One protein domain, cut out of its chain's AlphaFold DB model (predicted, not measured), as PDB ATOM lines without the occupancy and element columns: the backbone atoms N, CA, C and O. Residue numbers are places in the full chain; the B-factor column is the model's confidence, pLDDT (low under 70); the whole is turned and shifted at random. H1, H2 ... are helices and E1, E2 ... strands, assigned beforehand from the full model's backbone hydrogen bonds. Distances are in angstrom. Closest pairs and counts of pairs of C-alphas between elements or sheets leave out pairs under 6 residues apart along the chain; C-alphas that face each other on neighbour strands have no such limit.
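What this domain is: This is residues 4 to 143 of the 143 residues of an uncharacterized protein of Aeromicrobium erythreum (UniProt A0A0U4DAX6). Picture a sandwich of two sheets face to face, the four strands E1 to E4 over much of a larger, twisted sheet of six, E5 to E10, with the helix H1 covering part of that larger sheet's other face. The last helix, H2, packs side by side with H1 and runs back beside it to one end of the long axis. The printed part has 140 residues with ten named strands and two named helices, along the chain E1 to E8, H1, E9, E10 and H2. The smaller sheet runs E1 E2 E3 E4, antiparallel throughout, the larger E5 E6 E7 E8 E9 E10, mixed, with E8 and E9 parallel; the class is mixed, helices and strands. The whole is compact, with a radius of gyration of the C-alphas of 14.5 A and spans of 49 by 34 by 23 A.

How they stand to each other: Start with E1, residues 4 to 7, E2, residues 10 to 14, E3, residues 19 to 23, and E4, residues 26 to 29: they form a meander, each strand the antiparallel neighbour of the one before. Look for N 5 and O 12, 2.9 A apart between E1 and E2, N 13 and O 20, 2.8 A between E2 and E3, and N 21 and O 28, 2.8 A between E3 and E4. A second meander follows in E5, residues 47 to 51, E6, residues 56 to 60, E7, residues 72 to 75, and E8, residues 80 to 84. Here N 59 and O 48 are 2.7 A apart, N 60 and O 72 are 2.8 A, and N 82 and O 73 are 2.8 A, each pair within hydrogen-bond range. H1, residues 99 to 111, and E9, residues 117 to 120, complete a strand-helix-strand unit with E8, two parallel neighbour strands with a helix between, its crossover right-handed; N 83 and O 119 are 2.7 A apart. E10, residues 123 to 125, forms a hairpin with E9, with N 120 and O 123 at 2.9 A. The two sheets make a sandwich, face to face, their facing parts 9.0 A centre to centre and their strands at 29 degrees; the closest C-alphas of E3 and E7, those of Tyr 22 and Leu 73, are 7.1 A apart. H1 is on the larger sheet at a height over the sheet of 9.6 A, over E8 and along the strands, at 10 degrees to E8 on the local plane. H2, residues 127 to 142, touches H1 at a shallow tilt of 19 degrees, opposite ways, the closest C-alphas being those of Ala 102 and Leu 137, 5.8 A apart. H2 only grazes the larger sheet, with its residues 127 to 130. In H1 and H2 every O i to N i+4 pair is within hydrogen-bond range.

Where its parts are: Find C-alpha 4 at (-127.755, -49.482, -57.792), where E1 begins and runs 10.5 A. E2 spans 12.8 A, E3 13.3 A and E4 10.3 A; then E5 spans 13.9 A from C-alpha 47 at (-144.856, -47.831, -68.638). E6 spans 13.3 A, E7 10.1 A, E8 12.2 A, H1 18.8 A, E9 10.0 A and E10 6.6 A. H2 runs 22.8 A to C-alpha 142 at (-142.751, -74.467, -81.997).

The domain as a whole: The two C-alphas farthest apart, those of Ser 17 and Gly 143, stand 49.6 A from each other. The printed part has no cut. Its long links are E4 to E5, E6 to E7 and E8 to H1, of 17, 11 and 14 residues. The mean pLDDT of the printed part is 96.8, and no printed residue is under 70.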
ATOM      1  N   ILE A   4    -126.914 -48.351 -57.390       97.00
ATOM      2  CA  ILE A   4    -127.755 -49.482 -57.792       97.00
ATOM      3  C   ILE A   4    -127.254 -50.725 -57.054       97.00
ATOM      4  O   ILE A   4    -126.139 -51.186 -57.292       97.00
ATOM      5  N   GLY A   5    -128.072 -51.256 -56.148       95.81
ATOM      6  CA  GLY A   5    -127.783 -52.466 -55.376       95.81
ATOM      7  C   GLY A   5    -128.752 -53.595 -55.715       95.81
ATOM      8  O   GLY A   5    -129.900 -53.339 -56.069       95.81
ATOM      9  N   SER A   6    -128.300 -54.839 -55.585       96.25
ATOM     10  CA  SER A   6    -129.120 -56.035 -55.803       96.25
ATOM     11  C   SER A   6    -128.850 -57.074 -54.720       96.25
ATOM     12  O   SER A   6    -127.691 -57.416 -54.485       96.25
ATOM     13  N   GLU A   7    -129.905 -57.586 -54.091       93.50
ATOM     14  CA  GLU A   7    -129.849 -58.649 -53.083       93.50
ATOM     15  C   GLU A   7    -130.999 -59.635 -53.332       93.50
ATOM     16  O   GLU A   7    -132.174 -59.311 -53.136       93.50
ATOM     17  N   GLY A   8    -130.666 -60.834 -53.817       91.00
ATOM     18  CA  GLY A   8    -131.663 -61.793 -54.298       91.00
ATOM     19  C   GLY A   8    -132.547 -61.184 -55.394       91.00
ATOM     20  O   GLY A   8    -132.045 -60.581 -56.337       91.00
ATOM     21  N   GLU A   9    -133.869 -61.294 -55.240       93.44
ATOM     22  CA  GLU A   9    -134.860 -60.721 -56.170       93.44
ATOM     23  C   GLU A   9    -135.052 -59.198 -56.055       93.44
ATOM     24  O   GLU A   9    -135.829 -58.607 -56.810       93.44
ATOM     25  N   VAL A  10    -134.413 -58.553 -55.075       97.94
ATOM     26  CA  VAL A  10    -134.628 -57.136 -54.779       97.94
ATOM     27  C   VAL A  10    -133.554 -56.297 -55.448       97.94
ATOM     28  O   VAL A  10    -132.364 -56.498 -55.212       97.94
ATOM     29  N   VAL A  11    -133.975 -55.287 -56.210       98.44
ATOM     30  CA  VAL A  11    -133.081 -54.254 -56.750       98.44
ATOM     31  C   VAL A  11    -133.437 -52.913 -56.124       98.44
ATOM     32  O   VAL A  11    -134.597 -52.510 -56.117       98.44
ATOM     33  N   SER A  12    -132.447 -52.213 -55.579       98.12
ATOM     34  CA  SER A  12    -132.610 -50.878 -55.003       98.12
ATOM     35  C   SER A  12    -131.863 -49.853 -55.844       98.12
ATOM     36  O   SER A  12    -130.660 -49.987 -56.052       98.12
ATOM     37  N   VAL A  13    -132.564 -48.811 -56.288       98.25
ATOM     38  CA  VAL A  13    -131.982 -47.660 -56.983       98.25
ATOM     39  C   VAL A  13    -132.119 -46.443 -56.081       98.25
ATOM     40  O   VAL A  13    -133.216 -45.920 -55.887       98.25
ATOM     41  N   ALA A  14    -131.008 -46.014 -55.496       97.44
ATOM     42  CA  ALA A  14    -130.949 -44.853 -54.622       97.44
ATOM     43  C   ALA A  14    -130.479 -43.637 -55.425       97.44
ATOM     44  O   ALA A  14    -129.310 -43.551 -55.802       97.44
ATOM     45  N   GLY A  15    -131.393 -42.707 -55.700       95.38
ATOM     46  CA  GLY A  15    -131.049 -41.383 -56.206       95.38
ATOM     47  C   GLY A  15    -130.840 -40.380 -55.070       95.38
ATOM     48  O   GLY A  15    -130.901 -40.719 -53.890       95.38
ATOM     49  N   ARG A  16    -130.605 -39.112 -55.422       95.69
ATOM     50  CA  ARG A  16    -130.399 -38.034 -54.442       95.69
ATOM     51  C   ARG A  16    -131.667 -37.677 -53.667       95.69
ATOM     52  O   ARG A  16    -131.583 -37.285 -52.507       95.69
ATOM     53  N   SER A  17    -132.823 -37.771 -54.321       94.25
ATOM     54  CA  SER A  17    -134.097 -37.269 -53.794       94.25
ATOM     55  C   SER A  17    -134.990 -38.380 -53.251       94.25
ATOM     56  O   SER A  17    -135.807 -38.133 -52.367       94.25
ATOM     57  N   ARG A  18    -134.880 -39.592 -53.802       96.31
ATOM     58  CA  ARG A  18    -135.712 -40.742 -53.432       96.31
ATOM     59  C   ARG A  18    -135.066 -42.058 -53.843       96.31
ATOM     60  O   ARG A  18    -134.191 -42.093 -54.709       96.31
ATOM     61  N   THR A  19    -135.560 -43.133 -53.242       97.94
ATOM     62  CA  THR A  19    -135.153 -44.506 -53.551       97.94
ATOM     63  C   THR A  19    -136.313 -45.260 -54.183       97.94
ATOM     64  O   THR A  19    -137.459 -45.111 -53.756       97.94
ATOM     65  N   LEU A  20    -136.005 -46.083 -55.181       98.44
ATOM     66  CA  LEU A  20    -136.909 -47.068 -55.762       98.44
ATOM     67  C   LEU A  20    -136.451 -48.468 -55.349       98.44
ATOM     68  O   LEU A  20    -135.294 -48.829 -55.545       98.44
ATOM     69  N   THR A  21    -137.368 -49.266 -54.815       98.62
ATOM     70  CA  THR A  21    -137.184 -50.700 -54.585       98.62
ATOM     71  C   THR A  21    -138.010 -51.475 -55.600       98.62
ATOM     72  O   THR A  21    -139.237 -51.364 -55.642       98.62
ATOM     73  N   TYR A  22    -137.330 -52.264 -56.416       98.62
ATOM     74  CA  TYR A  22    -137.905 -53.168 -57.393       98.62
ATOM     75  C   TYR A  22    -137.961 -54.588 -56.838       98.62
ATOM     76  O   TYR A  22    -137.004 -55.089 -56.247       98.62
ATOM     77  N   ARG A  23    -139.100 -55.231 -57.084       98.06
ATOM     78  CA  ARG A  23    -139.309 -56.676 -57.071       98.06
ATOM     79  C   ARG A  23    -140.029 -57.050 -58.369       98.06
ATOM     80  O   ARG A  23    -140.785 -56.216 -58.879       98.06
ATOM     81  N   PRO A  24    -139.925 -58.301 -58.849       95.88
ATOM     82  CA  PRO A  24    -140.392 -58.711 -60.178       95.88
ATOM     83  C   PRO A  24    -141.822 -58.328 -60.571       95.88
ATOM     84  O   PRO A  24    -142.148 -58.304 -61.748       95.88
ATOM     85  N   ARG A  25    -142.711 -58.067 -59.608       97.56
ATOM     86  CA  ARG A  25    -144.116 -57.695 -59.851       97.56
ATOM     87  C   ARG A  25    -144.591 -56.516 -59.010       97.56
ATOM     88  O   ARG A  25    -145.780 -56.219 -59.019       97.56
ATOM     89  N   ARG A  26    -143.694 -55.881 -58.249       98.06
ATOM     90  CA  ARG A  26    -144.010 -54.735 -57.395       98.06
ATOM     91  C   ARG A  26    -142.827 -53.793 -57.329       98.06
ATOM     92  O   ARG A  26    -141.745 -54.183 -56.909       98.06
ATOM     93  N   VAL A  27    -143.081 -52.533 -57.635       98.44
ATOM     94  CA  VAL A  27    -142.126 -51.454 -57.401       98.44
ATOM     95  C   VAL A  27    -142.647 -50.577 -56.276       98.44
ATOM     96  O   VAL A  27    -143.856 -50.410 -56.128       98.44
ATOM     97  N   THR A  28    -141.771 -50.060 -55.426       98.38
ATOM     98  CA  THR A  28    -142.135 -49.162 -54.324       98.38
ATOM     99  C   THR A  28    -141.126 -48.026 -54.235       98.38
ATOM    100  O   THR A  28    -139.922 -48.255 -54.296       98.38
ATOM    101  N   LEU A  29    -141.620 -46.799 -54.121       98.00
ATOM    102  CA  LEU A  29    -140.825 -45.612 -53.848       98.00
ATOM    103  C   LEU A  29    -140.701 -45.389 -52.340       98.00
ATOM    104  O   LEU A  29    -141.542 -45.826 -51.554       98.00
ATOM    105  N   SER A  30    -139.675 -44.644 -51.935       97.31
ATOM    106  CA  SER A  30    -139.431 -44.289 -50.532       97.31
ATOM    107  C   SER A  30    -140.555 -43.478 -49.871       97.31
ATOM    108  O   SER A  30    -140.614 -43.426 -48.649       97.31
ATOM    109  N   ASP A  31    -141.447 -42.858 -50.649       95.75
ATOM    110  CA  ASP A  31    -142.638 -42.149 -50.154       95.75
ATOM    111  C   ASP A  31    -143.860 -43.067 -49.931       95.75
ATOM    112  O   ASP A  31    -144.924 -42.600 -49.527       95.75
ATOM    113  N   GLY A  32    -143.717 -44.373 -50.180       96.31
ATOM    114  CA  GLY A  32    -144.778 -45.368 -50.035       96.31
ATOM    115  C   GLY A  32    -145.619 -45.588 -51.294       96.31
ATOM    116  O   GLY A  32    -146.400 -46.544 -51.335       96.31
ATOM    117  N   THR A  33    -145.442 -44.774 -52.342       95.75
ATOM    118  CA  THR A  33    -146.048 -45.023 -53.657       95.75
ATOM    119  C   THR A  33    -145.592 -46.380 -54.172       95.75
ATOM    120  O   THR A  33    -144.417 -46.728 -54.074       95.75
ATOM    121  N   PHE A  34    -146.502 -47.155 -54.754       97.25
ATOM    122  CA  PHE A  34    -146.160 -48.447 -55.329       97.25
ATOM    123  C   PHE A  34    -146.817 -48.658 -56.685       97.25
ATOM    124  O   PHE A  34    -147.851 -48.071 -56.996       97.25
ATOM    125  N   LEU A  35    -146.213 -49.544 -57.469       97.81
ATOM    126  CA  LEU A  35    -146.684 -49.946 -58.784       97.81
ATOM    127  C   LEU A  35    -146.858 -51.458 -58.797       97.81
ATOM    128  O   LEU A  35    -146.006 -52.204 -58.309       97.81
ATOM    129  N   LEU A  36    -147.966 -51.887 -59.377       98.25
ATOM    130  CA  LEU A  36    -148.279 -53.263 -59.738       98.25
ATOM    131  C   LEU A  36    -148.871 -53.202 -61.148       98.25
ATOM    132  O   LEU A  36    -149.562 -52.229 -61.472       98.25
ATOM    133  N   HIS A  37    -148.647 -54.232 -61.957       98.44
ATOM    134  CA  HIS A  37    -149.374 -54.366 -63.216       98.44
ATOM    135  C   HIS A  37    -150.888 -54.526 -62.956       98.44
ATOM    136  O   HIS A  37    -151.283 -55.109 -61.941       98.44
ATOM    137  N   GLU A  38    -151.748 -54.058 -63.863       97.88
ATOM    138  CA  GLU A  38    -153.213 -54.152 -63.729       97.88
ATOM    139  C   GLU A  38    -153.710 -55.599 -63.564       97.88
ATOM    140  O   GLU A  38    -154.583 -55.868 -62.739       97.88
ATOM    141  N   SER A  39    -153.056 -56.570 -64.216       96.88
ATOM    142  CA  SER A  39    -153.360 -58.006 -64.050       96.88
ATOM    143  C   SER A  39    -153.072 -58.546 -62.641       96.88
ATOM    144  O   SER A  39    -153.414 -59.685 -62.321       96.88
ATOM    145  N   ARG A  40    -152.431 -57.742 -61.787       97.00
ATOM    146  CA  ARG A  40    -152.125 -58.039 -60.381       97.00
ATOM    147  C   ARG A  40    -152.873 -57.106 -59.418       97.00
ATOM    148  O   ARG A  40    -152.488 -57.009 -58.256       97.00
ATOM    149  N   GLY A  41    -153.923 -56.425 -59.887       96.25
ATOM    150  CA  GLY A  41    -154.725 -55.491 -59.089       96.25
ATOM    151  C   GLY A  41    -154.103 -54.100 -58.935       96.25
ATOM    152  O   GLY A  41    -154.485 -53.355 -58.037       96.25
ATOM    153  N   GLY A  42    -153.116 -53.768 -59.772       96.38
ATOM    154  CA  GLY A  42    -152.518 -52.439 -59.845       96.38
ATOM    155  C   GLY A  42    -153.170 -51.516 -60.868       96.38
ATOM    156  O   GLY A  42    -154.248 -51.789 -61.385       96.38
ATOM    157  N   THR A  43    -152.470 -50.426 -61.176       95.88
ATOM    158  CA  THR A  43    -152.891 -49.413 -62.156       95.88
ATOM    159  C   THR A  43    -151.913 -49.253 -63.320       95.88
ATOM    160  O   THR A  43    -152.202 -48.514 -64.258       95.88
ATOM    161  N   LEU A  44    -150.751 -49.914 -63.278       97.44
ATOM    162  CA  LEU A  44    -149.774 -49.861 -64.360       97.44
ATOM    163  C   LEU A  44    -150.203 -50.806 -65.486       97.44
ATOM    164  O   LEU A  44    -150.315 -52.008 -65.257       97.44
ATOM    165  N   SER A  45    -150.377 -50.283 -66.696       95.25
ATOM    166  CA  SER A  45    -150.692 -51.090 -67.885       95.25
ATOM    167  C   SER A  45    -149.500 -51.275 -68.827       95.25
ATOM    168  O   SER A  45    -149.362 -52.322 -69.446       95.25
ATOM    169  N   SER A  46    -148.620 -50.274 -68.943       95.06
ATOM    170  CA  SER A  46    -147.503 -50.314 -69.896       95.06
ATOM    171  C   SER A  46    -146.208 -49.774 -69.301       95.06
ATOM    172  O   SER A  46    -145.318 -50.558 -68.989       95.06
ATOM    173  N   VAL A  47    -146.097 -48.460 -69.099       97.31
ATOM    174  CA  VAL A  47    -144.856 -47.831 -68.638       97.31
ATOM    175  C   VAL A  47    -145.128 -46.794 -67.562       97.31
ATOM    176  O   VAL A  47    -146.146 -46.102 -67.570       97.31
ATOM    177  N   TRP A  48    -144.193 -46.689 -66.630       98.31
ATOM    178  CA  TRP A  48    -144.114 -45.621 -65.652       98.31
ATOM    179  C   TRP A  48    -142.661 -45.207 -65.491       98.31
ATOM    180  O   TRP A  48    -141.770 -46.045 -65.583       98.31
ATOM    181  N   ALA A  49    -142.414 -43.930 -65.233       97.69
ATOM    182  CA  ALA A  49    -141.061 -43.427 -65.083       97.69
ATOM    183  C   ALA A  49    -140.944 -42.441 -63.924       97.69
ATOM    184  O   ALA A  49    -141.917 -41.793 -63.524       97.69
ATOM    185  N   ALA A  50    -139.729 -42.321 -63.399       96.88
ATOM    186  CA  ALA A  50    -139.418 -41.429 -62.301       96.88
ATOM    187  C   ALA A  50    -137.998 -40.881 -62.385       96.88
ATOM    188  O   ALA A  50    -137.033 -41.608 -62.583       96.88
ATOM    189  N   ASP A  51    -137.872 -39.591 -62.097       96.69
ATOM    190  CA  ASP A  51    -136.596 -38.980 -61.746       96.69
ATOM    191  C   ASP A  51    -136.308 -39.194 -60.248       96.69
ATOM    192  O   ASP A  51    -137.121 -38.822 -59.397       96.69
ATOM    193  N   LEU A  52    -135.185 -39.823 -59.903       96.69
ATOM    194  CA  LEU A  52    -134.728 -40.036 -58.525       96.69
ATOM    195  C   LEU A  52    -133.720 -38.959 -58.063       96.69
ATOM    196  O   LEU A  52    -133.200 -39.024 -56.948       96.69
ATOM    197  N   GLY A  53    -133.446 -37.958 -58.898       94.44
ATOM    198  CA  GLY A  53    -132.582 -36.799 -58.666       94.44
ATOM    199  C   GLY A  53    -131.222 -36.906 -59.358       94.44
ATOM    200  O   GLY A  53    -130.802 -35.973 -60.030       94.44
ATOM    201  N   ASP A  54    -130.534 -38.040 -59.182       91.19
ATOM    202  CA  ASP A  54    -129.252 -38.345 -59.856       91.19
ATOM    203  C   ASP A  54    -129.402 -39.404 -60.952       91.19
ATOM    204  O   ASP A  54    -128.471 -39.622 -61.719       91.19
ATOM    205  N   LEU A  55    -130.526 -40.119 -60.950       95.88
ATOM    206  CA  LEU A  55    -130.795 -41.262 -61.810       95.88
ATOM    207  C   LEU A  55    -132.237 -41.177 -62.275       95.88
ATOM    208  O   LEU A  55    -133.135 -40.923 -61.466       95.88
ATOM    209  N   PHE A  56    -132.454 -41.458 -63.550       96.62
ATOM    210  CA  PHE A  56    -133.777 -41.701 -64.093       96.62
ATOM    211  C   PHE A  56    -134.066 -43.205 -64.142       96.62
ATOM    212  O   PHE A  56    -133.164 -44.015 -64.362       96.62
ATOM    213  N   VAL A  57    -135.322 -43.587 -63.916       98.12
ATOM    214  CA  VAL A  57    -135.763 -44.986 -63.958       98.12
ATOM    215  C   VAL A  57    -137.062 -45.138 -64.731       98.12
ATOM    216  O   VAL A  57    -137.959 -44.298 -64.631       98.12
ATOM    217  N   GLU A  58    -137.184 -46.260 -65.428       98.56
ATOM    218  CA  GLU A  58    -138.401 -46.682 -66.116       98.56
ATOM    219  C   GLU A  58    -138.824 -48.058 -65.606       98.56
ATOM    220  O   GLU A  58    -138.004 -48.954 -65.420       98.56
ATOM    221  N   VAL A  59    -140.118 -48.230 -65.372       98.56
ATOM    222  CA  VAL A  59    -140.754 -49.498 -65.024       98.56
ATOM    223  C   VAL A  59    -141.685 -49.854 -66.165       98.56
ATOM    224  O   VAL A  59    -142.645 -49.132 -66.434       98.56
ATOM    225  N   VAL A  60    -141.397 -50.962 -66.834       98.38
ATOM    226  CA  VAL A  60    -142.055 -51.351 -68.080       98.38
ATOM    227  C   VAL A  60    -142.682 -52.730 -67.928       98.38
ATOM    228  O   VAL A  60    -142.070 -53.653 -67.393       98.38
ATOM    229  N   HIS A  61    -143.905 -52.892 -68.418       98.44
ATOM    230  CA  HIS A  61    -144.499 -54.193 -68.671       98.44
ATOM    231  C   HIS A  61    -144.280 -54.568 -70.141       98.44
ATOM    232  O   HIS A  61    -144.886 -53.977 -71.031       98.44
ATOM    233  N   LEU A  62    -143.411 -55.550 -70.398       98.12
ATOM    234  CA  LEU A  62    -143.092 -56.016 -71.759       98.12
ATOM    235  C   LEU A  62    -144.048 -57.104 -72.271       98.12
ATOM    236  O   LEU A  62    -143.930 -57.556 -73.406       98.12
ATOM    237  N   GLY A  63    -144.984 -57.540 -71.430       97.25
ATOM    238  CA  GLY A  63    -145.847 -58.689 -71.669       97.25
ATOM    239  C   GLY A  63    -145.777 -59.691 -70.522       97.25
ATOM    240  O   GLY A  63    -144.914 -59.627 -69.644       97.25
ATOM    241  N   HIS A  64    -146.737 -60.613 -70.486       96.56
ATOM    242  CA  HIS A  64    -146.798 -61.636 -69.446       96.56
ATOM    243  C   HIS A  64    -145.714 -62.698 -69.639       96.56
ATOM    244  O   HIS A  64    -145.693 -63.372 -70.671       96.56
ATOM    245  N   GLY A  65    -144.878 -62.862 -68.613       96.12
ATOM    246  CA  GLY A  65    -143.821 -63.862 -68.522       96.12
ATOM    247  C   GLY A  65    -144.346 -65.227 -68.064       96.12
ATOM    248  O   GLY A  65    -145.416 -65.640 -68.521       96.12
ATOM    249  N   PRO A  66    -143.654 -65.948 -67.163       95.00
ATOM    250  CA  PRO A  66    -144.115 -67.252 -66.686       95.00
ATOM    251  C   PRO A  66    -145.369 -67.171 -65.807       95.00
ATOM    252  O   PRO A  66    -146.260 -68.013 -65.922       95.00
ATOM    253  N   VAL A  67    -145.507 -66.139 -64.969       95.19
ATOM    254  CA  VAL A  67    -146.637 -66.008 -64.032       95.19
ATOM    255  C   VAL A  67    -147.653 -64.975 -64.517       95.19
ATOM    256  O   VAL A  67    -148.856 -65.208 -64.419       95.19
ATOM    257  N   GLY A  68    -147.191 -63.882 -65.116       96.00
ATOM    258  CA  GLY A  68    -148.002 -62.753 -65.555       96.00
ATOM    259  C   GLY A  68    -147.871 -61.545 -64.622       96.00
ATOM    260  O   GLY A  68    -147.844 -61.662 -63.391       96.00
ATOM    261  N   GLY A  69    -147.834 -60.360 -65.234       97.06
ATOM    262  CA  GLY A  69    -147.634 -59.080 -64.552       97.06
ATOM    263  C   GLY A  69    -146.190 -58.803 -64.127       97.06
ATOM    264  O   GLY A  69    -145.982 -57.951 -63.265       97.06
ATOM    265  N   GLU A  70    -145.212 -59.529 -64.677       97.62
ATOM    266  CA  GLU A  70    -143.788 -59.232 -64.514       97.62
ATOM    267  C   GLU A  70    -143.486 -57.803 -64.981       97.62
ATOM    268  O   GLU A  70    -143.959 -57.353 -66.026       97.62
ATOM    269  N   LEU A  71    -142.709 -57.084 -64.181       98.44
ATOM    270  CA  LEU A  71    -142.239 -55.735 -64.451       98.44
ATOM    271  C   LEU A  71    -140.743 -55.786 -64.728       98.44
ATOM    272  O   LEU A  71    -140.016 -56.542 -64.088       98.44
ATOM    273  N   VAL A  72    -140.286 -54.934 -65.632       98.69
ATOM    274  CA  VAL A  72    -138.872 -54.708 -65.926       98.69
ATOM    275  C   VAL A  72    -138.498 -53.319 -65.435       98.69
ATOM    276  O   VAL A  72    -139.218 -52.362 -65.706       98.69
ATOM    277  N   LEU A  73    -137.395 -53.207 -64.700       98.75
ATOM    278  CA  LEU A  73    -136.808 -51.921 -64.326       98.75
ATOM    279  C   LEU A  73    -135.652 -51.608 -65.275       98.75
ATOM    280  O   LEU A  73    -134.748 -52.423 -65.419       98.75
ATOM    281  N   VAL A  74    -135.642 -50.414 -65.852       98.69
ATOM    282  CA  VAL A  74    -134.523 -49.878 -66.630       98.69
ATOM    283  C   VAL A  74    -133.949 -48.682 -65.880       98.69
ATOM    284  O   VAL A  74    -134.690 -47.800 -65.446       98.69
ATOM    285  N   VAL A  75    -132.626 -48.650 -65.730       98.12
ATOM    286  CA  VAL A  75    -131.875 -47.505 -65.201       98.12
ATOM    287  C   VAL A  75    -130.900 -47.049 -66.290       98.12
ATOM    288  O   VAL A  75    -129.773 -47.549 -66.330       98.12
ATOM    289  N   PRO A  76    -131.317 -46.146 -67.202       95.94
ATOM    290  CA  PRO A  76    -130.530 -45.810 -68.389       95.94
ATOM    291  C   PRO A  76    -129.122 -45.299 -68.060       95.94
ATOM    292  O   PRO A  76    -128.144 -45.791 -68.615       95.94
ATOM    293  N   ASP A  77    -129.008 -44.377 -67.100       92.75
ATOM    294  CA  ASP A  77    -127.725 -43.774 -66.703       92.75
ATOM    295  C   ASP A  77    -126.762 -44.773 -66.036       92.75
ATOM    296  O   ASP A  77    -125.559 -44.531 -65.962       92.75
ATOM    297  N   GLY A  78    -127.289 -45.893 -65.531       92.75
ATOM    298  CA  GLY A  78    -126.520 -46.955 -64.887       92.75
ATOM    299  C   GLY A  78    -126.287 -48.185 -65.762       92.75
ATOM    300  O   GLY A  78    -125.824 -49.189 -65.223       92.75
ATOM    301  N   ASP A  79    -126.668 -48.143 -67.047       96.44
ATOM    302  CA  ASP A  79    -126.646 -49.278 -67.990       96.44
ATOM    303  C   ASP A  79    -127.122 -50.590 -67.336       96.44
ATOM    304  O   ASP A  79    -126.470 -51.629 -67.414       96.44
ATOM    305  N   THR A  80    -128.232 -50.519 -66.590       98.38
ATOM    306  CA  THR A  80    -128.765 -51.644 -65.810       98.38
ATOM    307  C   THR A  80    -130.219 -51.913 -66.175       98.38
ATOM    308  O   THR A  80    -131.045 -50.998 -66.195       98.38
ATOM    309  N   VAL A  81    -130.546 -53.187 -66.389       98.75
ATOM    310  CA  VAL A  81    -131.912 -53.672 -66.613       98.75
ATOM    311  C   VAL A  81    -132.196 -54.813 -65.641       98.75
ATOM    312  O   VAL A  81    -131.488 -55.815 -65.641       98.75
ATOM    313  N   ALA A  82    -133.237 -54.692 -64.817       98.75
ATOM    314  CA  ALA A  82    -133.711 -55.780 -63.969       98.75
ATOM    315  C   ALA A  82    -134.938 -56.448 -64.597       98.75
ATOM    316  O   ALA A  82    -136.011 -55.848 -64.679       98.75
ATOM    317  N   LEU A  83    -134.761 -57.693 -65.032       98.69
ATOM    318  CA  LEU A  83    -135.789 -58.557 -65.614       98.69
ATOM    319  C   LEU A  83    -136.530 -59.383 -64.553       98.69
ATOM    320  O   LEU A  83    -137.626 -59.879 -64.813       98.69
ATOM    321  N   GLY A  84    -135.949 -59.528 -63.357       97.81
ATOM    322  CA  GLY A  84    -136.572 -60.249 -62.247       97.81
ATOM    323  C   GLY A  84    -136.924 -61.686 -62.627       97.81
ATOM    324  O   GLY A  84    -136.070 -62.421 -63.116       97.81
ATOM    325  N   ASP A  85    -138.188 -62.065 -62.436       96.69
ATOM    326  CA  ASP A  85    -138.718 -63.404 -62.738       96.69
ATOM    327  C   ASP A  85    -139.109 -63.597 -64.209       96.69
ATOM    328  O   ASP A  85    -139.618 -64.657 -64.575       96.69
ATOM    329  N   LEU A  86    -138.922 -62.586 -65.067       97.44
ATOM    330  CA  LEU A  86    -139.140 -62.768 -66.502       97.44
ATOM    331  C   LEU A  86    -138.179 -63.821 -67.074       97.44
ATOM    332  O   LEU A  86    -138.533 -64.519 -68.024       97.44
ATOM    333  N   VAL A  87    -136.997 -63.951 -66.465       97.44
ATOM    334  CA  VAL A  87    -136.012 -64.995 -66.749       97.44
ATOM    335  C   VAL A  87    -135.820 -65.830 -65.473       97.44
ATOM    336  O   VAL A  87    -135.306 -65.305 -64.485       97.44
ATOM    337  N   PRO A  88    -136.268 -67.097 -65.447       95.31
ATOM    338  CA  PRO A  88    -136.016 -68.020 -64.344       95.31
ATOM    339  C   PRO A  88    -134.525 -68.413 -64.302       95.31
ATOM    340  O   PRO A  88    -133.779 -68.057 -65.219       95.31
ATOM    341  N   PRO A  89    -134.075 -69.171 -63.282       95.44
ATOM    342  CA  PRO A  89    -132.744 -69.774 -63.308       95.44
ATOM    343  C   PRO A  89    -132.472 -70.480 -64.647       95.44
ATOM    344  O   PRO A  89    -133.317 -71.232 -65.134       95.44
ATOM    345  N   LEU A  90    -131.309 -70.227 -65.253       93.88
ATOM    346  CA  LEU A  90    -130.994 -70.686 -66.617       93.88
ATOM    347  C   LEU A  90    -130.839 -72.213 -66.734       93.88
ATOM    348  O   LEU A  90    -130.905 -72.760 -67.831       93.88
ATOM    349  N   ASP A  91    -130.653 -72.908 -65.614       91.88
ATOM    350  CA  ASP A  91    -130.662 -74.369 -65.528       91.88
ATOM    351  C   ASP A  91    -132.084 -74.964 -65.530       91.88
ATOM    352  O   ASP A  91    -132.251 -76.180 -65.653       91.88
ATOM    353  N   VAL A  92    -133.120 -74.122 -65.443       90.88
ATOM    354  CA  VAL A  92    -134.527 -74.523 -65.505       90.88
ATOM    355  C   VAL A  92    -135.071 -74.307 -66.913       90.88
ATOM    356  O   VAL A  92    -135.384 -73.192 -67.326       90.88
ATOM    357  N   VAL A  93    -135.273 -75.408 -67.636       90.44
ATOM    358  CA  VAL A  93    -135.952 -75.388 -68.938       90.44
ATOM    359  C   VAL A  93    -137.470 -75.327 -68.726       90.44
ATOM    360  O   VAL A  93    -138.029 -76.227 -68.087       90.44
ATOM    361  N   PRO A  94    -138.177 -74.310 -69.257       93.06
ATOM    362  CA  PRO A  94    -139.630 -74.246 -69.159       93.06
ATOM    363  C   PRO A  94    -140.291 -75.431 -69.870       93.06
ATOM    364  O   PRO A  94    -140.030 -75.688 -71.040       93.06
ATOM    365  N   SER A  95    -141.197 -76.134 -69.188       92.62
ATOM    366  CA  SER A  95    -141.993 -77.211 -69.803       92.62
ATOM    367  C   SER A  95    -143.111 -76.692 -70.710       92.62
ATOM    368  O   SER A  95    -143.658 -77.434 -71.519       92.62
ATOM    369  N   THR A  96    -143.475 -75.420 -70.546       93.19
ATOM    370  CA  THR A  96    -144.458 -74.713 -71.365       93.19
ATOM    371  C   THR A  96    -144.000 -73.277 -71.563       93.19
ATOM    372  O   THR A  96    -143.329 -72.701 -70.703       93.19
ATOM    373  N   ALA A  97    -144.396 -72.686 -72.684       94.88
ATOM    374  CA  ALA A  97    -144.160 -71.288 -72.988       94.88
ATOM    375  C   ALA A  97    -145.444 -70.663 -73.541       94.88
ATOM    376  O   ALA A  97    -146.277 -71.332 -74.153       94.88
ATOM    377  N   ARG A  98    -145.618 -69.362 -73.299       95.38
ATOM    378  CA  ARG A  98    -146.710 -68.560 -73.867       95.38
ATOM    379  C   ARG A  98    -146.126 -67.608 -74.907       95.38
ATOM    380  O   ARG A  98    -145.046 -67.076 -74.649       95.38
ATOM    381  N   PRO A  99    -146.834 -67.305 -76.010       97.56
ATOM    382  CA  PRO A  99    -146.353 -66.333 -76.994       97.56
ATOM    383  C   PRO A  99    -145.983 -64.977 -76.376       97.56
ATOM    384  O   PRO A  99    -144.963 -64.397 -76.732       97.56
ATOM    385  N   SER A 100    -146.754 -64.516 -75.381       97.88
ATOM    386  CA  SER A 100    -146.467 -63.273 -74.651       97.88
ATOM    387  C   SER A 100    -145.121 -63.290 -73.931       97.88
ATOM    388  O   SER A 100    -144.500 -62.244 -73.786       97.88
ATOM    389  N   TRP A 101    -144.675 -64.459 -73.469       98.25
ATOM    390  CA  TRP A 101    -143.432 -64.582 -72.721       98.25
ATOM    391  C   TRP A 101    -142.230 -64.519 -73.658       98.25
ATOM    392  O   TRP A 101    -141.324 -63.731 -73.413       98.25
ATOM    393  N   ALA A 102    -142.261 -65.265 -74.768       98.19
ATOM    394  CA  ALA A 102    -141.220 -65.170 -75.790       98.19
ATOM    395  C   ALA A 102    -141.096 -63.731 -76.318       98.19
ATOM    396  O   ALA A 102    -139.999 -63.186 -76.351       98.19
ATOM    397  N   GLN A 103    -142.226 -63.072 -76.605       98.38
ATOM    398  CA  GLN A 103    -142.237 -61.670 -77.030       98.38
ATOM    399  C   GLN A 103    -141.674 -60.714 -75.964       98.38
ATOM    400  O   GLN A 103    -140.914 -59.809 -76.297       98.38
ATOM    401  N   ALA A 104    -142.010 -60.905 -74.686       98.50
ATOM    402  CA  ALA A 104    -141.474 -60.075 -73.609       98.50
ATOM    403  C   ALA A 104    -139.948 -60.222 -73.465       98.50
ATOM    404  O   ALA A 104    -139.261 -59.234 -73.211       98.50
ATOM    405  N   VAL A 105    -139.414 -61.435 -73.652       98.62
ATOM    406  CA  VAL A 105    -137.964 -61.690 -73.635       98.62
ATOM    407  C   VAL A 105    -137.284 -61.098 -74.875       98.62
ATOM    408  O   VAL A 105    -136.233 -60.482 -74.735       98.62
ATOM    409  N   ASP A 106    -137.892 -61.192 -76.058       98.69
ATOM    410  CA  ASP A 106    -137.390 -60.541 -77.280       98.69
ATOM    411  C   ASP A 106    -137.272 -59.015 -77.111       98.69
ATOM    412  O   ASP A 106    -136.226 -58.415 -77.372       98.69
ATOM    413  N   LEU A 107    -138.308 -58.380 -76.553       98.69
ATOM    414  CA  LEU A 107    -138.266 -56.954 -76.224       98.69
ATOM    415  C   LEU A 107    -137.181 -56.640 -75.183       98.69
ATOM    416  O   LEU A 107    -136.491 -55.630 -75.312       98.69
ATOM    417  N   ALA A 108    -136.984 -57.506 -74.183       98.56
ATOM    418  CA  ALA A 108    -135.918 -57.346 -73.194       98.56
ATOM    419  C   ALA A 108    -134.517 -57.417 -73.827       98.56
ATOM    420  O   ALA A 108    -133.645 -56.630 -73.461       98.56
ATOM    421  N   VAL A 109    -134.299 -58.284 -74.822       98.62
ATOM    422  CA  VAL A 109    -133.057 -58.297 -75.618       98.62
ATOM    423  C   VAL A 109    -132.846 -56.941 -76.305       98.62
ATOM    424  O   VAL A 109    -131.731 -56.415 -76.307       98.62
ATOM    425  N   GLY A 110    -133.911 -56.324 -76.820       98.12
ATOM    426  CA  GLY A 110    -133.874 -54.981 -77.412       98.12
ATOM    427  C   GLY A 110    -133.530 -53.844 -76.437       98.12
ATOM    428  O   GLY A 110    -133.004 -52.818 -76.869       98.12
ATOM    429  N   LEU A 111    -133.777 -54.019 -75.133       97.50
ATOM    430  CA  LEU A 111    -133.442 -53.035 -74.089       97.50
ATOM    431  C   LEU A 111    -131.982 -53.098 -73.626       97.50
ATOM    432  O   LEU A 111    -131.520 -52.194 -72.930       97.50
ATOM    433  N   THR A 112    -131.262 -54.164 -73.966       98.31
ATOM    434  CA  THR A 112    -129.904 -54.407 -73.467       98.31
ATOM    435  C   THR A 112    -128.859 -54.130 -74.546       98.31
ATOM    436  O   THR A 112    -129.162 -53.966 -75.728       98.31
ATOM    437  N   ARG A 113    -127.597 -54.088 -74.133       96.69
ATOM    438  CA  ARG A 113    -126.386 -54.107 -74.960       96.69
ATOM    439  C   ARG A 113    -125.428 -55.136 -74.368       96.69
ATOM    440  O   ARG A 113    -125.676 -55.670 -73.292       96.69
ATOM    441  N   SER A 114    -124.306 -55.388 -75.033       95.12
ATOM    442  CA  SER A 114    -123.270 -56.291 -74.511       95.12
ATOM    443  C   SER A 114    -122.664 -55.832 -73.175       95.12
ATOM    444  O   SER A 114    -122.122 -56.657 -72.451       95.12
ATOM    445  N   SER A 115    -122.725 -54.532 -72.858       95.56
ATOM    446  CA  SER A 115    -122.247 -53.958 -71.591       95.56
ATOM    447  C   SER A 115    -123.308 -53.887 -70.495       95.56
ATOM    448  O   SER A 115    -122.956 -53.642 -69.344       95.56
ATOM    449  N   THR A 116    -124.585 -54.065 -70.845       98.31
ATOM    450  CA  THR A 116    -125.688 -53.838 -69.914       98.31
ATOM    451  C   THR A 116    -125.643 -54.854 -68.790       98.31
ATOM    452  O   THR A 116    -125.566 -56.059 -69.022       98.31
ATOM    453  N   ARG A 117    -125.756 -54.363 -67.560       98.31
ATOM    454  CA  ARG A 117    -125.903 -55.192 -66.372       98.31
ATOM    455  C   ARG A 117    -127.332 -55.734 -66.306       98.31
ATOM    456  O   ARG A 117    -128.267 -54.975 -66.046       98.31
ATOM    457  N   ILE A 118    -127.513 -57.031 -66.548       98.69
ATOM    458  CA  ILE A 118    -128.837 -57.671 -66.602       98.69
ATOM    459  C   ILE A 118    -129.086 -58.437 -65.305       98.69
ATOM    460  O   ILE A 118    -128.421 -59.429 -65.020       98.69
ATOM    461  N   LEU A 119    -130.062 -57.990 -64.517       98.62
ATOM    462  CA  LEU A 119    -130.390 -58.565 -63.213       98.62
ATOM    463  C   LEU A 119    -131.666 -59.403 -63.284       98.62
ATOM    464  O   LEU A 119    -132.733 -58.907 -63.639       98.62
ATOM    465  N   THR A 120    -131.574 -60.664 -62.889       98.19
ATOM    466  CA  THR A 120    -132.722 -61.560 -62.695       98.19
ATOM    467  C   THR A 120    -132.924 -61.822 -61.207       98.19
ATOM    468  O   THR A 120    -132.068 -61.489 -60.384       98.19
ATOM    469  N   SER A 121    -134.023 -62.480 -60.841       96.75
ATOM    470  CA  SER A 121    -134.211 -62.931 -59.455       96.75
ATOM    471  C   SER A 121    -133.203 -63.998 -59.017       96.75
ATOM    472  O   SER A 121    -133.060 -64.260 -57.824       96.75
ATOM    473  N   SER A 122    -132.510 -64.622 -59.971       95.69
ATOM    474  CA  SER A 122    -131.524 -65.682 -59.743       95.69
ATOM    475  C   SER A 122    -130.078 -65.193 -59.830       95.69
ATOM    476  O   SER A 122    -129.158 -65.981 -59.625       95.69
ATOM    477  N   GLY A 123    -129.874 -63.902 -60.096       96.50
ATOM    478  CA  GLY A 123    -128.557 -63.292 -60.223       96.50
ATOM    479  C   GLY A 123    -128.371 -62.536 -61.532       96.50
ATOM    480  O   GLY A 123    -129.305 -62.336 -62.314       96.50
ATOM    481  N   GLU A 124    -127.146 -62.074 -61.738       97.62
ATOM    482  CA  GLU A 124    -126.740 -61.364 -62.947       97.62
ATOM    483  C   GLU A 124    -126.470 -62.354 -64.086       97.62
ATOM    484  O   GLU A 124    -125.862 -63.401 -63.853       97.62
ATOM    485  N   ILE A 125    -126.926 -62.029 -65.296       98.12
ATOM    486  CA  ILE A 125    -126.721 -62.845 -66.503       98.12
ATOM    487  C   ILE A 125    -126.124 -62.006 -67.632       98.12
ATOM    488  O   ILE A 125    -126.227 -60.776 -67.630       98.12
ATOM    489  N   GLY A 126    -125.523 -62.670 -68.619       97.94
ATOM    490  CA  GLY A 126    -125.077 -62.025 -69.845       97.94
ATOM    491  C   GLY A 126    -126.211 -61.813 -70.848       97.94
ATOM    492  O   GLY A 126    -127.264 -62.451 -70.794       97.94
ATOM    493  N   ARG A 127    -125.972 -60.938 -71.830       98.31
ATOM    494  CA  ARG A 127    -126.881 -60.779 -72.974       98.31
ATOM    495  C   ARG A 127    -127.025 -62.086 -73.763       98.31
ATOM    496  O   ARG A 127    -128.137 -62.435 -74.144       98.31
ATOM    497  N   ASP A 128    -125.928 -62.809 -73.964       98.25
ATOM    498  CA  ASP A 128    -125.929 -64.078 -74.699       98.25
ATOM    499  C   ASP A 128    -126.804 -65.130 -73.995       98.25
ATOM    500  O   ASP A 128    -127.530 -65.871 -74.654       98.25
ATOM    501  N   ASP A 129    -126.811 -65.143 -72.656       98.38
ATOM    502  CA  ASP A 129    -127.690 -66.010 -71.864       98.38
ATOM    503  C   ASP A 129    -129.169 -65.660 -72.074       98.38
ATOM    504  O   ASP A 129    -130.014 -66.544 -72.224       98.38
ATOM    505  N   LEU A 130    -129.492 -64.363 -72.120       98.69
ATOM    506  CA  LEU A 130    -130.844 -63.877 -72.390       98.69
ATOM    507  C   LEU A 130    -131.313 -64.268 -73.802       98.69
ATOM    508  O   LEU A 130    -132.449 -64.713 -73.980       98.69
ATOM    509  N   GLU A 131    -130.441 -64.138 -74.802       98.56
ATOM    510  CA  GLU A 131    -130.720 -64.544 -76.183       98.56
ATOM    511  C   GLU A 131    -130.892 -66.070 -76.296       98.56
ATOM    512  O   GLU A 131    -131.839 -66.539 -76.933       98.56
ATOM    513  N   ALA A 132    -130.048 -66.856 -75.624       98.31
ATOM    514  CA  ALA A 132    -130.181 -68.312 -75.559       98.31
ATOM    515  C   ALA A 132    -131.484 -68.742 -74.863       98.31
ATOM    516  O   ALA A 132    -132.168 -69.672 -75.313       98.31
ATOM    517  N   PHE A 133    -131.878 -68.036 -73.801       98.50
ATOM    518  CA  PHE A 133    -133.152 -68.265 -73.133       98.50
ATOM    519  C   PHE A 133    -134.343 -67.954 -74.053       98.50
ATOM    520  O   PHE A 133    -135.290 -68.741 -74.119       98.50
ATOM    521  N   HIS A 134    -134.277 -66.875 -74.839       98.44
ATOM    522  CA  HIS A 134    -135.289 -66.586 -75.859       98.44
ATOM    523  C   HIS A 134    -135.425 -67.738 -76.869       98.44
ATOM    524  O   HIS A 134    -136.539 -68.197 -77.126       98.44
ATOM    525  N   GLN A 135    -134.309 -68.267 -77.384       98.00
ATOM    526  CA  GLN A 135    -134.341 -69.418 -78.297       98.00
ATOM    527  C   GLN A 135    -134.943 -70.667 -77.641       98.00
ATOM    528  O   GLN A 135    -135.691 -71.402 -78.285       98.00
ATOM    529  N   THR A 136    -134.682 -70.879 -76.349       97.75
ATOM    530  CA  THR A 136    -135.298 -71.972 -75.581       97.75
ATOM    531  C   THR A 136    -136.822 -71.835 -75.544       97.75
ATOM    532  O   THR A 136    -137.529 -72.806 -75.810       97.75
ATOM    533  N   LEU A 137    -137.349 -70.630 -75.294       97.94
ATOM    534  CA  LEU A 137    -138.797 -70.382 -75.319       97.94
ATOM    535  C   LEU A 137    -139.411 -70.639 -76.701       97.94
ATOM    536  O   LEU A 137    -140.487 -71.231 -76.784       97.94
ATOM    537  N   LEU A 138    -138.734 -70.235 -77.780       97.88
ATOM    538  CA  LEU A 138    -139.192 -70.502 -79.148       97.88
ATOM    539  C   LEU A 138    -139.205 -72.002 -79.465       97.88
ATOM    540  O   LEU A 138    -140.156 -72.485 -80.078       97.88
ATOM    541  N   GLY A 139    -138.196 -72.745 -79.000       97.31
ATOM    542  CA  GLY A 139    -138.152 -74.201 -79.116       97.31
ATOM    543  C   GLY A 139    -139.340 -74.878 -78.433       97.31
ATOM    544  O   GLY A 139    -139.952 -75.762 -79.016       97.31
ATOM    545  N   VAL A 140    -139.729 -74.414 -77.241       96.44
ATOM    546  CA  VAL A 140    -140.907 -74.934 -76.518       96.44
ATOM    547  C   VAL A 140    -142.230 -74.553 -77.202       96.44
ATOM    548  O   VAL A 140    -143.201 -75.297 -77.115       96.44
ATOM    549  N   LEU A 141    -142.303 -73.394 -77.869       95.56
ATOM    550  CA  LEU A 141    -143.516 -72.936 -78.562       95.56
ATOM    551  C   LEU A 141    -143.758 -73.620 -79.913       95.56
ATOM    552  O   LEU A 141    -144.906 -73.676 -80.363       95.56
ATOM    553  N   HIS A 142    -142.695 -74.056 -80.590       94.75
ATOM    554  CA  HIS A 142    -142.751 -74.467 -81.997       94.75
ATOM    555  C   HIS A 142    -142.185 -75.865 -82.287       94.75
ATOM    556  O   HIS A 142    -142.327 -76.325 -83.422       94.75
ATOM    557  N   GLY A 143    -141.543 -76.513 -81.313       86.38
ATOM    558  CA  GLY A 143    -141.044 -77.892 -81.396       86.38
ATOM    559  C   GLY A 143    -142.056 -78.913 -80.902       86.38
ATOM    560  O   GLY A 143    -142.090 -80.009 -81.503       86.38
TER     561      GLY A 143